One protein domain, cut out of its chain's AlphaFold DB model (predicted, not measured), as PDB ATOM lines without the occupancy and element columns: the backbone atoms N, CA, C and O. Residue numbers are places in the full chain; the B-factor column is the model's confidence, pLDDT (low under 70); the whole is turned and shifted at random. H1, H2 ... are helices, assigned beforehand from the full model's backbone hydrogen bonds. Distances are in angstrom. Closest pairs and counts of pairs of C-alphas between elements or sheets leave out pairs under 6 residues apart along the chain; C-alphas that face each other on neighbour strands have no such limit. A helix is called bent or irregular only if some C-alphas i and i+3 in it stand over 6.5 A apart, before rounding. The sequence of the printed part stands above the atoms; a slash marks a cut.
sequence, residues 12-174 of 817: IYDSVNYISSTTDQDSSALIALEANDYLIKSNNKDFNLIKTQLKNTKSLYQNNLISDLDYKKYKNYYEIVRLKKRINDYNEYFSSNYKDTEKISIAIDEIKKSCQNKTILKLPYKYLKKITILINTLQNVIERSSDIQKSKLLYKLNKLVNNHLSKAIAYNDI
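Overview. This is residues 12 to 174 of the 817 residues of the protein "Putative pdpA" of Francisella frigiditurris (UniProt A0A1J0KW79). Two helical lobes stand end to end, joined by the long helix H4, which runs through the middle from one into the other. One lobe holds the hairpins H1 with H2 and H2 with H3 beside the first part of H4; the other holds H5, H7 and H8 with the short H6, beside the later part of H4. The 163 printed residues have eight named helices, H1 to H8 in chain order, and no named strand; the class is all helix. The whole is loose, with a radius of gyration of the C-alphas of 19.0 A, and only just a rod, spanning 59 by 29 by 25 A.

Along the chain. H1, residues 12 to 21, begins at C-alpha 12 (-38.543, 26.102, 6.128). H2 is residues 25 to 42, 25.2 A long, and H3 residues 47 to 62, 22.3 A. H4, residues 68 to 95, is the longest at 40.1 A and begins at C-alpha 68 (-24.544, 15.674, -8.551). H5 is residues 101 to 116, 22.6 A; H6 residues 119 to 122; H7 residues 125 to 144, 29.3 A. H8, residues 150 to 169, measures 25.8 A and ends at C-alpha 169 (-11.890, 41.507, -9.937). It has a kink of 26 degrees near residue 163 and is only just irregular: C-alphas 162 and 165 are 6.6 A apart.

Arrangement. H1, H2, H3, H4, H5, H7 and H8 form an up and down bundle, each running against the one before it. The hub H4 touches H2, H3, H6 and H7. It forms a hairpin with H3 at a shallow tilt of 28 degrees, the closest C-alphas, Thr 57 and Tyr 71, 6.3 A apart. H1 and H2 touch at Ile 19 and Ser 28, their closest C-alphas, 5.1 A apart. With residues 84 to 95 alone H4 touches H7, the same way at a steep tilt of 42 degrees; the closest C-alphas are Asn 91 and Leu 134, 5.4 A. H5 touches H8, the same way at a shallow tilt of 20 degrees, closest at C-alphas Lys 112 and Leu 160, 6.1 A. H4 and H8 are apart, and H1, H2 and H3 are apart from H5 to H8. Every O i to N i+4 pair is within hydrogen-bond range in H1, H2, H3, H4, H5 and H7; H8 has 13 of 16, and H6 is too short for one.

Size, cuts and confidence. The farthest C-alphas, Asp 26 and Ser 146, are 59.0 A apart. The printed part has no cut, and its seven links between helices are tight. Mean pLDDT of the printed part is 84.5; residue 23, residues 97 to 99 and residues 145 to 149 are under 70.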
ATOM      1  N   ILE A  12     -39.871  26.529   6.598       84.62
ATOM      2  CA  ILE A  12     -38.543  26.102   6.128       84.62
ATOM      3  C   ILE A  12     -37.708  25.441   7.236       84.62
ATOM      4  O   ILE A  12     -37.018  24.460   6.972       84.62
ATOM      5  N   TYR A  13     -37.790  25.927   8.480       84.50
ATOM      6  CA  TYR A  13     -37.064  25.339   9.613       84.50
ATOM      7  C   TYR A  13     -37.554  23.930   9.927       84.50
ATOM      8  O   TYR A  13     -36.742  23.011  10.043       84.50
ATOM      9  N   ASP A  14     -38.872  23.753   9.998       82.50
ATOM     10  CA  ASP A  14     -39.488  22.452  10.254       82.50
ATOM     11  C   ASP A  14     -39.183  21.472   9.120       82.50
ATOM     12  O   ASP A  14     -38.843  20.322   9.379       82.50
ATOM     13  N   SER A  15     -39.185  21.947   7.872       82.56
ATOM     14  CA  SER A  15     -38.848  21.140   6.692       82.56
ATOM     15  C   SER A  15     -37.386  20.676   6.708       82.56
ATOM     16  O   SER A  15     -37.110  19.495   6.503       82.56
ATOM     17  N   VAL A  16     -36.430  21.568   7.006       83.88
ATOM     18  CA  VAL A  16     -34.996  21.217   7.103       83.88
ATOM     19  C   VAL A  16     -34.727  20.279   8.285       83.88
ATOM     20  O   VAL A  16     -33.945  19.332   8.163       83.88
ATOM     21  N   ASN A  17     -35.390  20.492   9.422       82.50
ATOM     22  CA  ASN A  17     -35.269  19.614  10.585       82.50
ATOM     23  C   ASN A  17     -35.903  18.237  10.336       82.50
ATOM     24  O   ASN A  17     -35.294  17.236  10.701       82.50
ATOM     25  N   TYR A  18     -37.051  18.174   9.655       82.00
ATOM     26  CA  TYR A  18     -37.703  16.928   9.242       82.00
ATOM     27  C   TYR A  18     -36.807  16.091   8.322       82.00
ATOM     28  O   TYR A  18     -36.627  14.902   8.567       82.00
ATOM     29  N   ILE A  19     -36.160  16.710   7.323       83.12
ATOM     30  CA  ILE A  19     -35.176  16.020   6.464       83.12
ATOM     31  C   ILE A  19     -34.036  15.419   7.303       83.12
ATOM     32  O   ILE A  19     -33.514  14.358   6.976       83.12
ATOM     33  N   SER A  20     -33.647  16.099   8.383       78.38
ATOM     34  CA  SER A  20     -32.546  15.671   9.252       78.38
ATOM     35  C   SER A  20     -32.917  14.492  10.166       78.38
ATOM     36  O   SER A  20     -32.016  13.820  10.665       78.38
ATOM     37  N   SER A  21     -34.210  14.273  10.437       78.88
ATOM     38  CA  SER A  21     -34.707  13.307  11.428       78.88
ATOM     39  C   SER A  21     -35.495  12.136  10.838       78.88
ATOM     40  O   SER A  21     -35.649  11.116  11.509       78.88
ATOM     41  N   THR A  22     -35.999  12.261   9.609       74.94
ATOM     42  CA  THR A  22     -36.829  11.235   8.972       74.94
ATOM     43  C   THR A  22     -36.012  10.053   8.444       74.94
ATOM     44  O   THR A  22     -34.881  10.202   7.982       74.94
ATOM     45  N   THR A  23     -36.601   8.857   8.494       68.94
ATOM     46  CA  THR A  23     -36.057   7.634   7.885       68.94
ATOM     47  C   THR A  23     -36.539   7.421   6.448       68.94
ATOM     48  O   THR A  23     -35.981   6.580   5.743       68.94
ATOM     49  N   ASP A  24     -37.540   8.185   5.994       76.75
ATOM     50  CA  ASP A  24     -38.069   8.136   4.628       76.75
ATOM     51  C   ASP A  24     -37.181   8.950   3.670       76.75
ATOM     52  O   ASP A  24     -37.218  10.184   3.606       76.75
ATOM     53  N   GLN A  25     -36.326   8.229   2.946       73.81
ATOM     54  CA  GLN A  25     -35.274   8.807   2.117       73.81
ATOM     55  C   GLN A  25     -35.775   9.395   0.781       73.81
ATOM     56  O   GLN A  25     -35.165  10.333   0.267       73.81
ATOM     57  N   ASP A  26     -36.911   8.928   0.256       72.25
ATOM     58  CA  ASP A  26     -37.459   9.423  -1.017       72.25
ATOM     59  C   ASP A  26     -38.263  10.718  -0.828       72.25
ATOM     60  O   ASP A  26     -38.105  11.670  -1.602       72.25
ATOM     61  N   SER A  27     -39.088  10.813   0.226       75.12
ATOM     62  CA  SER A  27     -39.808  12.066   0.518       75.12
ATOM     63  C   SER A  27     -38.862  13.178   0.977       75.12
ATOM     64  O   SER A  27     -39.032  14.337   0.593       75.12
ATOM     65  N   SER A  28     -37.804  12.834   1.718       79.88
ATOM     66  CA  SER A  28     -36.777  13.792   2.138       79.88
ATOM     67  C   SER A  28     -35.946  14.344   0.976       79.88
ATOM     68  O   SER A  28     -35.586  15.520   1.017       79.88
ATOM     69  N   ALA A  29     -35.698  13.568  -0.085       81.12
ATOM     70  CA  ALA A  29     -35.032  14.057  -1.294       81.12
ATOM     71  C   ALA A  29     -35.849  15.140  -2.021       81.12
ATOM     72  O   ALA A  29     -35.302  16.184  -2.381       81.12
ATOM     73  N   LEU A  30     -37.164  14.938  -2.172       82.12
ATOM     74  CA  LEU A  30     -38.068  15.918  -2.793       82.12
ATOM     75  C   LEU A  30     -38.165  17.213  -1.974       82.12
ATOM     76  O   LEU A  30     -37.971  18.301  -2.519       82.12
ATOM     77  N   ILE A  31     -38.379  17.095  -0.660       82.94
ATOM     78  CA  ILE A  31     -38.447  18.253   0.246       82.94
ATOM     79  C   ILE A  31     -37.093  18.981   0.278       82.94
ATOM     80  O   ILE A  31     -37.052  20.209   0.317       82.94
ATOM     81  N   ALA A  32     -35.967  18.260   0.207       84.75
ATOM     82  CA  ALA A  32     -34.642  18.872   0.172       84.75
ATOM     83  C   ALA A  32     -34.394  19.676  -1.110       84.75
ATOM     84  O   ALA A  32     -33.793  20.747  -1.030       84.75
ATOM     85  N   LEU A  33     -34.858  19.205  -2.270       84.81
ATOM     86  CA  LEU A  33     -34.761  19.949  -3.530       84.81
ATOM     87  C   LEU A  33     -35.586  21.241  -3.490       84.81
ATOM     88  O   LEU A  33     -35.065  22.307  -3.824       84.81
ATOM     89  N   GLU A  34     -36.826  21.177  -3.005       83.44
ATOM     90  CA  GLU A  34     -37.679  22.363  -2.842       83.44
ATOM     91  C   GLU A  34     -37.101  23.340  -1.806       83.44
ATOM     92  O   GLU A  34     -37.078  24.551  -2.039       83.44
ATOM     93  N   ALA A  35     -36.555  22.834  -0.693       84.25
ATOM     94  CA  ALA A  35     -35.906  23.654   0.328       84.25
ATOM     95  C   ALA A  35     -34.642  24.323  -0.225       84.25
ATOM     96  O   ALA A  35     -34.390  25.498   0.047       84.25
ATOM     97  N   ASN A  36     -33.859  23.604  -1.037       87.00
ATOM     98  CA  ASN A  36     -32.684  24.146  -1.711       87.00
ATOM     99  C   ASN A  36     -33.078  25.287  -2.654       87.00
ATOM    100  O   ASN A  36     -32.489  26.367  -2.579       87.00
ATOM    101  N   ASP A  37     -34.089  25.081  -3.499       84.31
ATOM    102  CA  ASP A  37     -34.569  26.100  -4.431       84.31
ATOM    103  C   ASP A  37     -35.182  27.307  -3.711       84.31
ATOM    104  O   ASP A  37     -34.898  28.445  -4.094       84.31
ATOM    105  N   TYR A  38     -35.956  27.092  -2.644       86.31
ATOM    106  CA  TYR A  38     -36.488  28.173  -1.816       86.31
ATOM    107  C   TYR A  38     -35.363  28.992  -1.173       86.31
ATOM    108  O   TYR A  38     -35.359  30.217  -1.287       86.31
ATOM    109  N   LEU A  39     -34.377  28.351  -0.532       85.38
ATOM    110  CA  LEU A  39     -33.263  29.043   0.133       85.38
ATOM    111  C   LEU A  39     -32.392  29.822  -0.863       85.38
ATOM    112  O   LEU A  39     -31.976  30.945  -0.570       85.38
ATOM    113  N   ILE A  40     -32.169  29.262  -2.055       84.31
ATOM    114  CA  ILE A  40     -31.466  29.946  -3.147       84.31
ATOM    115  C   ILE A  40     -32.266  31.172  -3.618       84.31
ATOM    116  O   ILE A  40     -31.707  32.269  -3.658       84.31
ATOM    117  N   LYS A  41     -33.561  31.015  -3.940       83.12
ATOM    118  CA  LYS A  41     -34.425  32.099  -4.458       83.12
ATOM    119  C   LYS A  41     -34.657  33.212  -3.438       83.12
ATOM    120  O   LYS A  41     -34.590  34.386  -3.788       83.12
ATOM    121  N   SER A  42     -34.898  32.852  -2.179       79.62
ATOM    122  CA  SER A  42     -35.107  33.801  -1.076       79.62
ATOM    123  C   SER A  42     -33.814  34.483  -0.615       79.62
ATOM    124  O   SER A  42     -33.874  35.469   0.116       79.62
ATOM    125  N   ASN A  43     -32.642  33.986  -1.042       73.12
ATOM    126  CA  ASN A  43     -31.327  34.475  -0.621       73.12
ATOM    127  C   ASN A  43     -31.237  34.590   0.916       73.12
ATOM    128  O   ASN A  43     -30.830  35.625   1.459       73.12
ATOM    129  N   ASN A  44     -31.662  33.519   1.599       77.31
ATOM    130  CA  ASN A  44     -31.809  33.458   3.053       77.31
ATOM    131  C   ASN A  44     -30.497  33.831   3.784       77.31
ATOM    132  O   ASN A  44     -29.392  33.578   3.300       77.31
ATOM    133  N   LYS A  45     -30.620  34.477   4.949       73.62
ATOM    134  CA  LYS A  45     -29.487  34.983   5.740       73.62
ATOM    135  C   LYS A  45     -29.107  34.088   6.922       73.62
ATOM    136  O   LYS A  45     -28.016  34.280   7.463       73.62
ATOM    137  N   ASP A  46     -29.945  33.129   7.324       84.12
ATOM    138  CA  ASP A  46     -29.611  32.232   8.431       84.12
ATOM    139  C   ASP A  46     -28.585  31.178   8.000       84.12
ATOM    140  O   ASP A  46     -28.879  30.157   7.378       84.12
ATOM    141  N   PHE A  47     -27.337  31.421   8.392       84.56
ATOM    142  CA  PHE A  47     -26.226  30.535   8.093       84.56
ATOM    143  C   PHE A  47     -26.342  29.152   8.749       84.56
ATOM    144  O   PHE A  47     -25.816  28.184   8.196       84.56
ATOM    145  N   ASN A  48     -26.982  29.038   9.917       85.81
ATOM    146  CA  ASN A  48     -27.128  27.752  10.600       85.81
ATOM    147  C   ASN A  48     -28.102  26.855   9.839       85.81
ATOM    148  O   ASN A  48     -27.753  25.711   9.552       85.81
ATOM    149  N   LEU A  49     -29.244  27.405   9.420       86.69
ATOM    150  CA  LEU A  49     -30.217  26.721   8.568       86.69
ATOM    151  C   LEU A  49     -29.577  26.226   7.260       86.69
ATOM    152  O   LEU A  49     -29.658  25.043   6.937       86.69
ATOM    153  N   ILE A  50     -28.848  27.098   6.553       88.44
ATOM    154  CA  ILE A  50     -28.174  26.751   5.287       88.44
ATOM    155  C   ILE A  50     -27.092  25.678   5.510       88.44
ATOM    156  O   ILE A  50     -26.926  24.765   4.701       88.44
ATOM    157  N   LYS A  51     -26.342  25.755   6.616       89.25
ATOM    158  CA  LYS A  51     -25.316  24.759   6.960       89.25
ATOM    159  C   LYS A  51     -25.932  23.391   7.256       89.25
ATOM    160  O   LYS A  51     -25.370  22.384   6.824       89.25
ATOM    161  N   THR A  52     -27.036  23.347   7.997       87.50
ATOM    162  CA  THR A  52     -27.773  22.108   8.280       87.50
ATOM    163  C   THR A  52     -28.308  21.512   6.985       87.50
ATOM    164  O   THR A  52     -28.030  20.353   6.689       87.50
ATOM    165  N   GLN A  53     -28.925  22.330   6.134       89.88
ATOM    166  CA  GLN A  53     -29.440  21.866   4.853       89.88
ATOM    167  C   GLN A  53     -28.336  21.376   3.900       89.88
ATOM    168  O   GLN A  53     -28.527  20.388   3.201       89.88
ATOM    169  N   LEU A  54     -27.132  21.964   3.912       91.31
ATOM    170  CA  LEU A  54     -26.007  21.429   3.130       91.31
ATOM    171  C   LEU A  54     -25.613  20.019   3.586       91.31
ATOM    172  O   LEU A  54     -25.266  19.185   2.749       91.31
ATOM    173  N   LYS A  55     -25.623  19.752   4.900       89.94
ATOM    174  CA  LYS A  55     -25.341  18.408   5.427       89.94
ATOM    175  C   LYS A  55     -26.388  17.412   4.936       89.94
ATOM    176  O   LYS A  55     -26.000  16.352   4.453       89.94
ATOM    177  N   ASN A  56     -27.662  17.795   4.985       87.94
ATOM    178  CA  ASN A  56     -28.775  16.983   4.496       87.94
ATOM    179  C   ASN A  56     -28.628  16.676   3.003       87.94
ATOM    180  O   ASN A  56     -28.557  15.514   2.616       87.94
ATOM    181  N   THR A  57     -28.443  17.706   2.171       87.38
ATOM    182  CA  THR A  57     -28.240  17.554   0.721       87.38
ATOM    183  C   THR A  57     -26.996  16.718   0.400       87.38
ATOM    184  O   THR A  57     -27.013  15.930  -0.541       87.38
ATOM    185  N   LYS A  58     -25.915  16.828   1.188       90.38
ATOM    186  CA  LYS A  58     -24.719  15.983   1.029       90.38
ATOM    187  C   LYS A  58     -25.011  14.517   1.360       90.38
ATOM    188  O   LYS A  58     -24.549  13.652   0.627       90.38
ATOM    189  N   SER A  59     -25.743  14.248   2.441       87.88
ATOM    190  CA  SER A  59     -26.123  12.888   2.840       87.88
ATOM    191  C   SER A  59     -26.994  12.227   1.772       87.88
ATOM    192  O   SER A  59     -26.732  11.101   1.369       87.88
ATOM    193  N   LEU A  60     -27.982  12.958   1.256       86.69
ATOM    194  CA  LEU A  60     -28.885  12.483   0.205       86.69
ATOM    195  C   LEU A  60     -28.157  12.262  -1.131       86.69
ATOM    196  O   LEU A  60     -28.419  11.281  -1.820       86.69
ATOM    197  N   TYR A  61     -27.184  13.116  -1.464       88.00
ATOM    198  CA  TYR A  61     -26.288  12.897  -2.603       88.00
ATOM    199  C   TYR A  61     -25.420  11.640  -2.429       88.00
ATOM    200  O   TYR A  61     -25.317  10.833  -3.346       88.00
ATOM    201  N   GLN A  62     -24.822  11.438  -1.249       88.62
ATOM    202  CA  GLN A  62     -24.007  10.248  -0.958       88.62
ATOM    203  C   GLN A  62     -24.817   8.944  -1.023       88.62
ATOM    204  O   GLN A  62     -24.249   7.902  -1.339       88.62
ATOM    205  N   ASN A  63     -26.128   9.021  -0.785       86.50
ATOM    206  CA  ASN A  63     -27.070   7.911  -0.914       86.50
ATOM    207  C   ASN A  63     -27.671   7.771  -2.332       86.50
ATOM    208  O   ASN A  63     -28.571   6.961  -2.521       86.50
ATOM    209  N   ASN A  64     -27.189   8.527  -3.331       85.25
ATOM    210  CA  ASN A  64     -27.674   8.541  -4.725       85.25
ATOM    211  C   ASN A  64     -29.145   8.973  -4.923       85.25
ATOM    212  O   ASN A  64     -29.750   8.642  -5.941       85.25
ATOM    213  N   LEU A  65     -29.723   9.738  -3.991       85.56
ATOM    214  CA  LEU A  65     -31.126  10.192  -4.052       85.56
ATOM    215  C   LEU A  65     -31.293  11.572  -4.695       85.56
ATOM    216  O   LEU A  65     -32.378  11.944  -5.130       85.56
ATOM    217  N   ILE A  66     -30.213  12.352  -4.733       85.81
ATOM    218  CA  ILE A  66     -30.154  13.674  -5.358       85.81
ATOM    219  C   ILE A  66     -29.011  13.674  -6.372       85.81
ATOM    220  O   ILE A  66     -27.964  13.069  -6.134       85.81
ATOM    221  N   SER A  67     -29.196  14.366  -7.498       85.44
ATOM    222  CA  SER A  67     -28.184  14.436  -8.550       85.44
ATOM    223  C   SER A  67     -26.926  15.206  -8.110       85.44
ATOM    224  O   SER A  67     -26.972  16.107  -7.266       85.44
ATOM    225  N   ASP A  68     -25.785  14.902  -8.736       82.88
ATOM    226  CA  ASP A  68     -24.544  15.674  -8.551       82.88
ATOM    227  C   ASP A  68     -24.733  17.156  -8.925       82.88
ATOM    228  O   ASP A  68     -24.155  18.044  -8.296       82.88
ATOM    229  N   LEU A  69     -25.588  17.446  -9.911       84.50
ATOM    230  CA  LEU A  69     -25.868  18.806 -10.367       84.50
ATOM    231  C   LEU A  69     -26.593  19.619  -9.284       84.50
ATOM    232  O   LEU A  69     -26.175  20.739  -8.974       84.50
ATOM    233  N   ASP A  70     -27.607  19.035  -8.648       81.62
ATOM    234  CA  ASP A  70     -28.361  19.669  -7.560       81.62
ATOM    235  C   ASP A  70     -27.492  19.874  -6.314       81.62
ATOM    236  O   ASP A  70     -27.489  20.955  -5.710       81.62
ATOM    237  N   TYR A  71     -26.670  18.876  -5.968       86.56
ATOM    238  CA  TYR A  71     -25.697  19.003  -4.885       86.56
ATOM    239  C   TYR A  71     -24.687  20.123  -5.162       86.56
ATOM    240  O   TYR A  71     -24.457  20.981  -4.303       86.56
ATOM    241  N   LYS A  72     -24.103  20.170  -6.366       86.56
ATOM    242  CA  LYS A  72     -23.162  21.227  -6.776       86.56
ATOM    243  C   LYS A  72     -23.813  22.607  -6.772       86.56
ATOM    244  O   LYS A  72     -23.174  23.566  -6.327       86.56
ATOM    245  N   LYS A  73     -25.068  22.727  -7.219       86.56
ATOM    246  CA  LYS A  73     -25.847  23.977  -7.197       86.56
ATOM    247  C   LYS A  73     -25.977  24.508  -5.769       86.56
ATOM    248  O   LYS A  73     -25.584  25.647  -5.504       86.56
ATOM    249  N   TYR A  74     -26.426  23.672  -4.831       87.00
ATOM    250  CA  TYR A  74     -26.601  24.090  -3.439       87.00
ATOM    251  C   TYR A  74     -25.271  24.311  -2.703       87.00
ATOM    252  O   TYR A  74     -25.111  25.288  -1.970       87.00
ATOM    253  N   LYS A  75     -24.261  23.468  -2.953       89.19
ATOM    254  CA  LYS A  75     -22.897  23.653  -2.432       89.19
ATOM    255  C   LYS A  75     -22.306  24.996  -2.865       89.19
ATOM    256  O   LYS A  75     -21.725  25.700  -2.043       89.19
ATOM    257  N   ASN A  76     -22.482  25.376  -4.131       86.44
ATOM    258  CA  ASN A  76     -22.044  26.677  -4.634       86.44
ATOM    259  C   ASN A  76     -22.746  27.836  -3.916       86.44
ATOM    260  O   ASN A  76     -22.081  28.799  -3.533       86.44
ATOM    261  N   TYR A  77     -24.061  27.739  -3.701       87.88
ATOM    262  CA  TYR A  77     -24.811  28.729  -2.926       87.88
ATOM    263  C   TYR A  77     -24.275  28.854  -1.490       87.88
ATOM    264  O   TYR A  77     -23.970  29.965  -1.048       87.88
ATOM    265  N   TYR A  78     -24.055  27.731  -0.796       89.38
ATOM    266  CA  TYR A  78     -23.465  27.725   0.545       89.38
ATOM    267  C   TYR A  78     -22.101  28.423   0.592       89.38
ATOM    268  O   TYR A  78     -21.881  29.266   1.462       89.38
ATOM    269  N   GLU A  79     -21.189  28.113  -0.334       88.19
ATOM    270  CA  GLU A  79     -19.852  28.724  -0.363       88.19
ATOM    271  C   GLU A  79     -19.918  30.247  -0.580       88.19
ATOM    272  O   GLU A  79     -19.169  30.997   0.049       88.19
ATOM    273  N   ILE A  80     -20.860  30.732  -1.399       87.56
ATOM    274  CA  ILE A  80     -21.099  32.171  -1.595       87.56
ATOM    275  C   ILE A  80     -21.600  32.821  -0.302       87.56
ATOM    276  O   ILE A  80     -21.091  33.870   0.101       87.56
ATOM    277  N   VAL A  81     -22.596  32.226   0.362       87.81
ATOM    278  CA  VAL A  81     -23.153  32.767   1.614       87.81
ATOM    279  C   VAL A  81     -22.110  32.736   2.732       87.81
ATOM    280  O   VAL A  81     -21.961  33.717   3.464       87.81
ATOM    281  N   ARG A  82     -21.322  31.661   2.824       90.06
ATOM    282  CA  ARG A  82     -20.194  31.542   3.754       90.06
ATOM    283  C   ARG A  82     -19.172  32.651   3.538       90.06
ATOM    284  O   ARG A  82     -18.773  33.289   4.509       90.06
ATOM    285  N   LEU A  83     -18.776  32.902   2.291       89.81
ATOM    286  CA  LEU A  83     -17.826  33.962   1.958       89.81
ATOM    287  C   LEU A  83     -18.382  35.347   2.316       89.81
ATOM    288  O   LEU A  83     -17.681  36.144   2.934       89.81
ATOM    289  N   LYS A  84     -19.658  35.619   2.008       90.81
ATOM    290  CA  LYS A  84     -20.344  36.863   2.405       90.81
ATOM    291  C   LYS A  84     -20.308  37.069   3.921       90.81
ATOM    292  O   LYS A  84     -19.979  38.166   4.371       90.81
ATOM    293  N   LYS A  85     -20.622  36.026   4.694       89.00
ATOM    294  CA  LYS A  85     -20.576  36.061   6.161       89.00
ATOM    295  C   LYS A  85     -19.159  36.350   6.660       89.00
ATOM    296  O   LYS A  85     -18.967  37.323   7.371       89.00
ATOM    297  N   ARG A  86     -18.161  35.600   6.181       88.69
ATOM    298  CA  ARG A  86     -16.744  35.785   6.539       88.69
ATOM    299  C   ARG A  86     -16.231  37.192   6.251       88.69
ATOM    300  O   ARG A  86     -15.555  37.767   7.090       88.69
ATOM    301  N   ILE A  87     -16.581  37.774   5.102       89.50
ATOM    302  CA  ILE A  87     -16.208  39.158   4.770       89.50
ATOM    303  C   ILE A  87     -16.791  40.150   5.788       89.50
ATOM    304  O   ILE A  87     -16.111  41.107   6.150       89.50
ATOM    305  N   ASN A  88     -18.032  39.953   6.244       90.00
ATOM    306  CA  ASN A  88     -18.632  40.814   7.268       90.00
ATOM    307  C   ASN A  88     -17.947  40.608   8.624       90.00
ATOM    308  O   ASN A  88     -17.463  41.581   9.194       90.00
ATOM    309  N   ASP A  89     -17.817  39.352   9.061       87.88
ATOM    310  CA  ASP A  89     -17.187  38.984  10.333       87.88
ATOM    311  C   ASP A  89     -15.753  39.543  10.422       87.88
ATOM    312  O   ASP A  89     -15.362  40.107  11.440       87.88
ATOM    313  N   TYR A  90     -14.966  39.445   9.343       89.19
ATOM    314  CA  TYR A  90     -13.605  39.985   9.304       89.19
ATOM    315  C   TYR A  90     -13.565  41.513   9.302       89.19
ATOM    316  O   TYR A  90     -12.723  42.089   9.990       89.19
ATOM    317  N   ASN A  91     -14.462  42.176   8.568       86.12
ATOM    318  CA  ASN A  91     -14.546  43.637   8.591       86.12
ATOM    319  C   ASN A  91     -14.885  44.160   9.991       86.12
ATOM    320  O   ASN A  91     -14.274  45.131  10.424       86.12
ATOM    321  N   GLU A  92     -15.813  43.521  10.704       86.94
ATOM    322  CA  GLU A  92     -16.170  43.898  12.077       86.94
ATOM    323  C   GLU A  92     -15.024  43.601  13.052       86.94
ATOM    324  O   GLU A  92     -14.614  44.476  13.814       86.94
ATOM    325  N   TYR A  93     -14.442  42.400  12.971       84.06
ATOM    326  CA  TYR A  93     -13.355  41.973  13.851       84.06
ATOM    327  C   TYR A  93     -12.122  42.880  13.742       84.06
ATOM    328  O   TYR A  93     -11.656  43.411  14.750       84.06
ATOM    329  N   PHE A  94     -11.599  43.111  12.534       83.31
ATOM    330  CA  PHE A  94     -10.375  43.903  12.358       83.31
ATOM    331  C   PHE A  94     -10.593  45.416  12.503       83.31
ATOM    332  O   PHE A  94      -9.646  46.125  12.836       83.31
ATOM    333  N   SER A  95     -11.826  45.916  12.346       80.12
ATOM    334  CA  SER A  95     -12.156  47.322  12.645       80.12
ATOM    335  C   SER A  95     -12.035  47.667  14.138       80.12
ATOM    336  O   SER A  95     -11.871  48.833  14.482       80.12
ATOM    337  N   SER A  96     -12.067  46.672  15.034       74.00
ATOM    338  CA  SER A  96     -11.973  46.858  16.494       74.00
ATOM    339  C   SER A  96     -10.539  46.987  17.052       74.00
ATOM    340  O   SER A  96     -10.339  46.879  18.260       74.00
ATOM    341  N   ASN A  97      -9.527  47.230  16.203       61.03
ATOM    342  CA  ASN A  97      -8.093  47.312  16.554       61.03
ATOM    343  C   ASN A  97      -7.462  46.023  17.140       61.03
ATOM    344  O   ASN A  97      -6.359  46.072  17.691       61.03
ATOM    345  N   TYR A  98      -8.105  44.860  17.002       62.06
ATOM    346  CA  TYR A  98      -7.559  43.585  17.484       62.06
ATOM    347  C   TYR A  98      -6.354  43.104  16.654       62.06
ATOM    348  O   TYR A  98      -6.434  42.938  15.435       62.06
ATOM    349  N   LYS A  99      -5.235  42.830  17.336       66.19
ATOM    350  CA  LYS A  99      -3.961  42.396  16.742       66.19
ATOM    351  C   LYS A  99      -3.802  40.875  16.857       66.19
ATOM    352  O   LYS A  99      -3.350  40.378  17.881       66.19
ATOM    353  N   ASP A 100      -4.172  40.135  15.814       75.56
ATOM    354  CA  ASP A 100      -4.000  38.674  15.759       75.56
ATOM    355  C   ASP A 100      -3.367  38.254  14.422       75.56
ATOM    356  O   ASP A 100      -4.016  38.228  13.372       75.56
ATOM    357  N   THR A 101      -2.073  37.936  14.471       77.69
ATOM    358  CA  THR A 101      -1.246  37.540  13.323       77.69
ATOM    359  C   THR A 101      -1.793  36.297  12.610       77.69
ATOM    360  O   THR A 101      -1.731  36.211  11.380       77.69
ATOM    361  N   GLU A 102      -2.333  35.336  13.362       83.31
ATOM    362  CA  GLU A 102      -2.849  34.078  12.821       83.31
ATOM    363  C   GLU A 102      -4.166  34.321  12.087       83.31
ATOM    364  O   GLU A 102      -4.303  33.940  10.921       83.31
ATOM    365  N   LYS A 103      -5.097  35.063  12.700       84.81
ATOM    366  CA  LYS A 103      -6.373  35.419  12.057       84.81
ATOM    367  C   LYS A 103      -6.195  36.293  10.820       84.81
ATOM    368  O   LYS A 103      -6.919  36.084   9.847       84.81
ATOM    369  N   ILE A 104      -5.233  37.223  10.813       85.69
ATOM    370  CA  ILE A 104      -4.891  38.004   9.608       85.69
ATOM    371  C   ILE A 104      -4.424  37.066   8.493       85.69
ATOM    372  O   ILE A 104      -4.911  37.154   7.366       85.69
ATOM    373  N   SER A 105      -3.519  36.127   8.799       87.19
ATOM    374  CA  SER A 105      -3.071  35.147   7.806       87.19
ATOM    375  C   SER A 105      -4.228  34.286   7.297       87.19
ATOM    376  O   SER A 105      -4.314  34.060   6.093       87.19
ATOM    377  N   ILE A 106      -5.125  33.833   8.179       88.88
ATOM    378  CA  ILE A 106      -6.304  33.037   7.808       88.88
ATOM    379  C   ILE A 106      -7.221  33.830   6.871       88.88
ATOM    380  O   ILE A 106      -7.649  33.287   5.856       88.88
ATOM    381  N   ALA A 107      -7.489  35.106   7.166       89.00
ATOM    382  CA  ALA A 107      -8.319  35.959   6.317       89.00
ATOM    383  C   ALA A 107      -7.701  36.142   4.918       89.00
ATOM    384  O   ALA A 107      -8.388  35.962   3.912       89.00
ATOM    385  N   ILE A 108      -6.391  36.417   4.839       90.75
ATOM    386  CA  ILE A 108      -5.658  36.522   3.563       90.75
ATOM    387  C   ILE A 108      -5.747  35.204   2.777       90.75
ATOM    388  O   ILE A 108      -6.037  35.212   1.578       90.75
ATOM    389  N   ASP A 109      -5.522  34.067   3.439       91.50
ATOM    390  CA  ASP A 109      -5.540  32.749   2.802       91.50
ATOM    391  C   ASP A 109      -6.964  32.329   2.369       91.50
ATOM    392  O   ASP A 109      -7.115  31.662   1.342       91.50
ATOM    393  N   GLU A 110      -8.021  32.746   3.076       90.25
ATOM    394  CA  GLU A 110      -9.419  32.494   2.688       90.25
ATOM    395  C   GLU A 110      -9.829  33.305   1.451       90.25
ATOM    396  O   GLU A 110     -10.398  32.735   0.514       90.25
ATOM    397  N   ILE A 111      -9.470  34.594   1.375       92.31
ATOM    398  CA  ILE A 111      -9.702  35.408   0.166       92.31
ATOM    399  C   ILE A 111      -8.867  34.885  -1.010       92.31
ATOM    400  O   ILE A 111      -9.345  34.798  -2.139       92.31
ATOM    401  N   LYS A 112      -7.632  34.442  -0.764       92.69
ATOM    402  CA  LYS A 112      -6.818  33.803  -1.805       92.69
ATOM    403  C   LYS A 112      -7.494  32.547  -2.364       92.69
ATOM    404  O   LYS A 112      -7.568  32.382  -3.584       92.69
ATOM    405  N   LYS A 113      -7.994  31.670  -1.487       91.75
ATOM    406  CA  LYS A 113      -8.720  30.452  -1.880       91.75
ATOM    407  C   LYS A 113     -10.003  30.777  -2.643       91.75
ATOM    408  O   LYS A 113     -10.318  30.068  -3.595       91.75
ATOM    409  N   SER A 114     -10.721  31.841  -2.282       89.88
ATOM    410  CA  SER A 114     -11.942  32.235  -2.997       89.88
ATOM    411  C   SER A 114     -11.664  32.746  -4.414       89.88
ATOM    412  O   SER A 114     -12.423  32.430  -5.333       89.88
ATOM    413  N   CYS A 115     -10.538  33.437  -4.628       89.38
ATOM    414  CA  CYS A 115     -10.051  33.773  -5.969       89.38
ATOM    415  C   CYS A 115      -9.694  32.518  -6.777       89.38
ATOM    416  O   CYS A 115     -10.087  32.399  -7.934       89.38
ATOM    417  N   GLN A 116      -8.981  31.559  -6.176       88.94
ATOM    418  CA  GLN A 116      -8.571  30.318  -6.852       88.94
ATOM    419  C   GLN A 116      -9.765  29.429  -7.228       88.94
ATOM    420  O   GLN A 116      -9.814  28.898  -8.335       88.94
ATOM    421  N   ASN A 117     -10.752  29.323  -6.339       87.56
ATOM    422  CA  ASN A 117     -11.958  28.519  -6.544       87.56
ATOM    423  C   ASN A 117     -13.062  29.265  -7.316       87.56
ATOM    424  O   ASN A 117     -14.170  28.744  -7.438       87.56
ATOM    425  N   LYS A 118     -12.793  30.485  -7.808       87.94
ATOM    426  CA  LYS A 118     -13.735  31.346  -8.550       87.94
ATOM    427  C   LYS A 118     -15.028  31.708  -7.798       87.94
ATOM    428  O   LYS A 118     -15.931  32.296  -8.386       87.94
ATOM    429  N   THR A 119     -15.140  31.422  -6.498       87.00
ATOM    430  CA  THR A 119     -16.326  31.780  -5.697       87.00
ATOM    431  C   THR A 119     -16.473  33.289  -5.542       87.00
ATOM    432  O   THR A 119     -17.596  33.785  -5.485       87.00
ATOM    433  N   ILE A 120     -15.355  34.025  -5.554       89.00
ATOM    434  CA  ILE A 120     -15.351  35.493  -5.528       89.00
ATOM    435  C   ILE A 120     -16.074  36.106  -6.737       89.00
ATOM    436  O   ILE A 120     -16.680  37.165  -6.603       89.00
ATOM    437  N   LEU A 121     -16.067  35.426  -7.893       88.62
ATOM    438  CA  LEU A 121     -16.668  35.936  -9.128       88.62
ATOM    439  C   LEU A 121     -18.204  35.947  -9.068       88.62
ATOM    440  O   LEU A 121     -18.849  36.703  -9.778       88.62
ATOM    441  N   LYS A 122     -18.794  35.139  -8.180       86.50
ATOM    442  CA  LYS A 122     -20.248  35.036  -7.978       86.50
ATOM    443  C   LYS A 122     -20.775  36.012  -6.919       86.50
ATOM    444  O   LYS A 122     -21.942  35.944  -6.527       86.50
ATOM    445  N   LEU A 123     -19.917  36.880  -6.377       87.06
ATOM    446  CA  LEU A 123     -20.329  37.884  -5.402       87.06
ATOM    447  C   LEU A 123     -20.985  39.078  -6.105       87.06
ATOM    448  O   LEU A 123     -20.465  39.557  -7.107       87.06
ATOM    449  N   PRO A 124     -22.070  39.639  -5.548       86.69
ATOM    450  CA  PRO A 124     -22.632  40.872  -6.077       86.69
ATOM    451  C   PRO A 124     -21.683  42.048  -5.808       86.69
ATOM    452  O   PRO A 124     -20.980  42.076  -4.791       86.69
ATOM    453  N   TYR A 125     -21.744  43.078  -6.652       83.56
ATOM    454  CA  TYR A 125     -20.855  44.246  -6.599       83.56
ATOM    455  C   TYR A 125     -20.757  44.914  -5.210       83.56
ATOM    456  O   TYR A 125     -19.676  45.319  -4.778       83.56
ATOM    457  N   LYS A 126     -21.855  44.950  -4.439       87.88
ATOM    458  CA  LYS A 126     -21.862  45.456  -3.049       87.88
ATOM    459  C   LYS A 126     -20.852  44.736  -2.143       87.88
ATOM    460  O   LYS A 126     -20.265  45.369  -1.270       87.88
ATOM    461  N   TYR A 127     -20.650  43.432  -2.328       88.56
ATOM    462  CA  TYR A 127     -19.675  42.659  -1.556       88.56
ATOM    463  C   TYR A 127     -18.244  42.822  -2.081       88.56
ATOM    464  O   TYR A 127     -17.324  42.792  -1.271       88.56
ATOM    465  N   LEU A 128     -18.040  43.103  -3.374       86.50
ATOM    466  CA  LEU A 128     -16.715  43.470  -3.897       86.50
ATOM    467  C   LEU A 128     -16.196  44.771  -3.258       86.50
ATOM    468  O   LEU A 128     -15.041  44.843  -2.836       86.50
ATOM    469  N   LYS A 129     -17.076  45.763  -3.049       85.31
ATOM    470  CA  LYS A 129     -16.744  46.969  -2.263       85.31
ATOM    471  C   LYS A 129     -16.333  46.639  -0.823       85.31
ATOM    472  O   LYS A 129     -15.385  47.218  -0.308       85.31
ATOM    473  N   LYS A 130     -16.998  45.675  -0.177       90.25
ATOM    474  CA  LYS A 130     -16.628  45.223   1.178       90.25
ATOM    475  C   LYS A 130     -15.280  44.504   1.234       90.25
ATOM    476  O   LYS A 130     -14.626  44.561   2.270       90.25
ATOM    477  N   ILE A 131     -14.858  43.851   0.150       89.31
ATOM    478  CA  ILE A 131     -13.506  43.284   0.043       89.31
ATOM    479  C   ILE A 131     -12.472  44.408   0.007       89.31
ATOM    480  O   ILE A 131     -11.464  44.311   0.693       89.31
ATOM    481  N   THR A 132     -12.745  45.499  -0.710       85.19
ATOM    482  CA  THR A 132     -11.850  46.672  -0.730       85.19
ATOM    483  C   THR A 132     -11.667  47.264   0.666       85.19
ATOM    484  O   THR A 132     -10.538  47.493   1.091       85.19
ATOM    485  N   ILE A 133     -12.766  47.425   1.410       86.69
ATOM    486  CA  ILE A 133     -12.725  47.872   2.811       86.69
ATOM    487  C   ILE A 133     -11.880  46.907   3.650       86.69
ATOM    488  O   ILE A 133     -10.985  47.351   4.359       86.69
ATOM    489  N   LEU A 134     -12.107  45.597   3.515       90.06
ATOM    490  CA  LEU A 134     -11.372  44.584   4.267       90.06
ATOM    491  C   LEU A 134      -9.863  44.649   4.008       90.06
ATOM    492  O   LEU A 134      -9.091  44.613   4.961       90.06
ATOM    493  N   ILE A 135      -9.432  44.753   2.747       90.06
ATOM    494  CA  ILE A 135      -8.005  44.833   2.401       90.06
ATOM    495  C   ILE A 135      -7.368  46.091   2.999       90.06
ATOM    496  O   ILE A 135      -6.318  45.982   3.630       90.06
ATOM    497  N   ASN A 136      -8.034  47.246   2.903       85.38
ATOM    498  CA  ASN A 136      -7.545  48.493   3.499       85.38
ATOM    499  C   ASN A 136      -7.454  48.390   5.033       85.38
ATOM    500  O   ASN A 136      -6.468  48.821   5.630       85.38
ATOM    501  N   THR A 137      -8.450  47.779   5.685       85.94
ATOM    502  CA  THR A 137      -8.428  47.536   7.135       85.94
ATOM    503  C   THR A 137      -7.279  46.606   7.521       85.94
ATOM    504  O   THR A 137      -6.539  46.906   8.454       85.94
ATOM    505  N   LEU A 138      -7.072  45.510   6.783       86.88
ATOM    506  CA  LEU A 138      -5.967  44.576   7.026       86.88
ATOM    507  C   LEU A 138      -4.602  45.253   6.865       86.88
ATOM    508  O   LEU A 138      -3.732  45.061   7.714       86.88
ATOM    509  N   GLN A 139      -4.421  46.062   5.820       85.00
ATOM    510  CA  GLN A 139      -3.186  46.811   5.595       85.00
ATOM    511  C   GLN A 139      -2.902  47.775   6.755       85.00
ATOM    512  O   GLN A 139      -1.827  47.712   7.353       85.00
ATOM    513  N   ASN A 140      -3.896  48.574   7.155       82.12
ATOM    514  CA  ASN A 140      -3.779  49.504   8.282       82.12
ATOM    515  C   ASN A 140      -3.424  48.798   9.602       82.12
ATOM    516  O   ASN A 140      -2.599  49.297  10.371       82.12
ATOM    517  N   VAL A 141      -4.024  47.634   9.873       82.44
ATOM    518  CA  VAL A 141      -3.733  46.838  11.078       82.44
ATOM    519  C   VAL A 141      -2.294  46.309  11.061       82.44
ATOM    520  O   VAL A 141      -1.616  46.356  12.089       82.44
ATOM    521  N   ILE A 142      -1.799  45.839   9.908       81.44
ATOM    522  CA  ILE A 142      -0.418  45.347   9.762       81.44
ATOM    523  C   ILE A 142       0.591  46.491   9.946       81.44
ATOM    524  O   ILE A 142       1.563  46.337  10.686       81.44
ATOM    525  N   GLU A 143       0.365  47.640   9.305       78.31
ATOM    526  CA  GLU A 143       1.298  48.776   9.326       78.31
ATOM    527  C   GLU A 143       1.436  49.395  10.726       78.31
ATOM    528  O   GLU A 143       2.555  49.662  11.185       78.31
ATOM    529  N   ARG A 144       0.316  49.550  11.446       74.75
ATOM    530  CA  ARG A 144       0.266  50.174  12.782       74.75
ATOM    531  C   ARG A 144       0.730  49.268  13.925       74.75
ATOM    532  O   ARG A 144       0.928  49.752  15.036       74.75
ATOM    533  N   SER A 145       0.900  47.968  13.702       69.69
ATOM    534  CA  SER A 145       1.197  47.028  14.791       69.69
ATOM    535  C   SER A 145       2.695  46.833  15.033       69.69
ATOM    536  O   SER A 145       3.384  46.300  14.177       69.69
ATOM    537  N   SER A 146       3.210  47.188  16.210       65.12
ATOM    538  CA  SER A 146       4.600  46.919  16.628       65.12
ATOM    539  C   SER A 146       4.948  45.428  16.746       65.12
ATOM    540  O   SER A 146       6.102  45.064  16.546       65.12
ATOM    541  N   ASP A 147       3.958  44.576  17.021       62.22
ATOM    542  CA  ASP A 147       4.163  43.209  17.538       62.22
ATOM    543  C   ASP A 147       3.991  42.121  16.460       62.22
ATOM    544  O   ASP A 147       4.106  40.923  16.715       62.22
ATOM    545  N   ILE A 148       3.674  42.534  15.232       65.12
ATOM    546  CA  ILE A 148       3.369  41.647  14.110       65.12
ATOM    547  C   ILE A 148       4.614  41.465  13.230       65.12
ATOM    548  O   ILE A 148       5.378  42.406  13.025       65.12
ATOM    549  N   GLN A 149       4.799  40.275  12.634       67.06
ATOM    550  CA  GLN A 149       5.787  40.034  11.566       67.06
ATOM    551  C   GLN A 149       5.430  40.836  10.295       67.06
ATOM    552  O   GLN A 149       4.974  40.269   9.295       67.06
ATOM    553  N   LYS A 150       5.617  42.162  10.349       74.88
ATOM    554  CA  LYS A 150       5.170  43.140   9.346       74.88
ATOM    555  C   LYS A 150       5.578  42.728   7.941       74.88
ATOM    556  O   LYS A 150       4.725  42.597   7.074       74.88
ATOM    557  N   SER A 151       6.861  42.436   7.739       76.75
ATOM    558  CA  SER A 151       7.413  42.089   6.426       76.75
ATOM    559  C   SER A 151       6.744  40.856   5.807       76.75
ATOM    560  O   SER A 151       6.358  40.882   4.640       76.75
ATOM    561  N   LYS A 152       6.538  39.789   6.588       82.81
ATOM    562  CA  LYS A 152       5.950  38.531   6.104       82.81
ATOM    563  C   LYS A 152       4.468  38.676   5.755       82.81
ATOM    564  O   LYS A 152       4.037  38.167   4.718       82.81
ATOM    565  N   LEU A 153       3.683  39.332   6.611       83.50
ATOM    566  CA  LEU A 153       2.250  39.516   6.363       83.50
ATOM    567  C   LEU A 153       1.979  40.544   5.268       83.50
ATOM    568  O   LEU A 153       1.128  40.284   4.421       83.50
ATOM    569  N   LEU A 154       2.739  41.641   5.217       82.44
ATOM    570  CA  LEU A 154       2.645  42.623   4.137       82.44
ATOM    571  C   LEU A 154       3.005  41.979   2.791       82.44
ATOM    572  O   LEU A 154       2.282  42.138   1.815       82.44
ATOM    573  N   TYR A 155       4.052  41.147   2.752       84.25
ATOM    574  CA  TYR A 155       4.391  40.369   1.560       84.25
ATOM    575  C   TYR A 155       3.256  39.424   1.136       84.25
ATOM    576  O   TYR A 155       2.908  39.360  -0.046       84.25
ATOM    577  N   LYS A 156       2.639  38.700   2.084       88.44
ATOM    578  CA  LYS A 156       1.474  37.843   1.799       88.44
ATOM    579  C   LYS A 156       0.288  38.647   1.254       88.44
ATOM    580  O   LYS A 156      -0.322  38.209   0.279       88.44
ATOM    581  N   LEU A 157      -0.022  39.796   1.857       88.25
ATOM    582  CA  LEU A 157      -1.111  40.677   1.432       88.25
ATOM    583  C   LEU A 157      -0.848  41.242   0.030       88.25
ATOM    584  O   LEU A 157      -1.692  41.102  -0.851       88.25
ATOM    585  N   ASN A 158       0.357  41.754  -0.224       86.31
ATOM    586  CA  ASN A 158       0.764  42.255  -1.538       86.31
ATOM    587  C   ASN A 158       0.700  41.158  -2.604       86.31
ATOM    588  O   ASN A 158       0.269  41.403  -3.727       86.31
ATOM    589  N   LYS A 159       1.060  39.914  -2.262       88.81
ATOM    590  CA  LYS A 159       0.915  38.767  -3.170       88.81
ATOM    591  C   LYS A 159      -0.554  38.443  -3.465       88.81
ATOM    592  O   LYS A 159      -0.868  38.097  -4.603       88.81
ATOM    593  N   LEU A 160      -1.448  38.543  -2.477       91.50
ATOM    594  CA  LEU A 160      -2.895  38.395  -2.677       91.50
ATOM    595  C   LEU A 160      -3.432  39.476  -3.627       91.50
ATOM    596  O   LEU A 160      -4.082  39.144  -4.620       91.50
ATOM    597  N   VAL A 161      -3.128  40.742  -3.339       90.06
ATOM    598  CA  VAL A 161      -3.558  41.911  -4.118       90.06
ATOM    599  C   VAL A 161      -3.057  41.812  -5.560       90.06
ATOM    600  O   VAL A 161      -3.859  41.750  -6.492       90.06
ATOM    601  N   ASN A 162      -1.742  41.678  -5.745       85.12
ATOM    602  CA  ASN A 162      -1.099  41.809  -7.052       85.12
ATOM    603  C   ASN A 162      -1.290  40.602  -7.977       85.12
ATOM    604  O   ASN A 162      -1.287  40.781  -9.195       85.12
ATOM    605  N   ASN A 163      -1.419  39.384  -7.433       86.38
ATOM    606  CA  ASN A 163      -1.440  38.161  -8.249       86.38
ATOM    607  C   ASN A 163      -2.816  37.490  -8.329       86.38
ATOM    608  O   ASN A 163      -3.023  36.657  -9.213       86.38
ATOM    609  N   HIS A 164      -3.733  37.793  -7.405       91.62
ATOM    610  CA  HIS A 164      -5.033  37.124  -7.334       91.62
ATOM    611  C   HIS A 164      -6.203  38.103  -7.457       91.62
ATOM    612  O   HIS A 164      -7.022  37.925  -8.355       91.62
ATOM    613  N   LEU A 165      -6.293  39.124  -6.596       92.38
ATOM    614  CA  LEU A 165      -7.429  40.058  -6.602       92.38
ATOM    615  C   LEU A 165      -7.447  40.956  -7.843       92.38
ATOM    616  O   LEU A 165      -8.508  41.122  -8.442       92.38
ATOM    617  N   SER A 166      -6.289  41.471  -8.266       91.25
ATOM    618  CA  SER A 166      -6.166  42.250  -9.505       91.25
ATOM    619  C   SER A 166      -6.708  41.467 -10.712       91.25
ATOM    620  O   SER A 166      -7.581  41.943 -11.428       91.25
ATOM    621  N   LYS A 167      -6.299  40.202 -10.869       92.62
ATOM    622  CA  LYS A 167      -6.742  39.319 -11.959       92.62
ATOM    623  C   LYS A 167      -8.220  38.933 -11.867       92.62
ATOM    624  O   LYS A 167      -8.910  38.842 -12.884       92.62
ATOM    625  N   ALA A 168      -8.701  38.642 -10.660       92.25
ATOM    626  CA  ALA A 168     -10.062  38.156 -10.458       92.25
ATOM    627  C   ALA A 168     -11.100  39.269 -10.658       92.25
ATOM    628  O   ALA A 168     -12.085  39.047 -11.358       92.25
ATOM    629  N   ILE A 169     -10.876  40.445 -10.061       91.88
ATOM    630  CA  ILE A 169     -11.890  41.507  -9.937       91.88
ATOM    631  C   ILE A 169     -11.370  42.915 -10.275       91.88
ATOM    632  O   ILE A 169     -12.017  43.884  -9.892       91.88
ATOM    633  N   ALA A 170     -10.210  43.047 -10.933       92.44
ATOM    634  CA  ALA A 170      -9.579  44.343 -11.223       92.44
ATOM    635  C   ALA A 170      -9.340  45.198  -9.963       92.44
ATOM    636  O   ALA A 170      -9.476  46.416  -9.985       92.44
ATOM    637  N   TYR A 171      -9.020  44.559  -8.830       91.31
ATOM    638  CA  TYR A 171      -8.785  45.291  -7.586       91.31
ATOM    639  C   TYR A 171      -7.550  46.197  -7.694       91.31
ATOM    640  O   TYR A 171      -6.455  45.716  -7.999       91.31
ATOM    641  N   ASN A 172      -7.744  47.472  -7.361       89.81
ATOM    642  CA  ASN A 172      -6.715  48.485  -7.181       89.81
ATOM    643  C   ASN A 172      -7.079  49.324  -5.940       89.81
ATOM    644  O   ASN A 172      -8.252  49.611  -5.701       89.81
ATOM    645  N   ASP A 173      -6.091  49.654  -5.116       86.06
ATOM    646  CA  ASP A 173      -6.253  50.386  -3.856       86.06
ATOM    647  C   ASP A 173      -6.276  51.909  -4.032       86.06
ATOM    648  O   ASP A 173      -6.788  52.598  -3.151       86.06
ATOM    649  N   ILE A 174      -5.762  52.431  -5.148       88.56
ATOM    650  CA  ILE A 174      -5.623  53.869  -5.418       88.56
ATOM    651  C   ILE A 174      -6.595  54.331  -6.515       88.56
ATOM    652  O   ILE A 174      -7.135  55.433  -6.440       88.56
TER     653      ILE A 174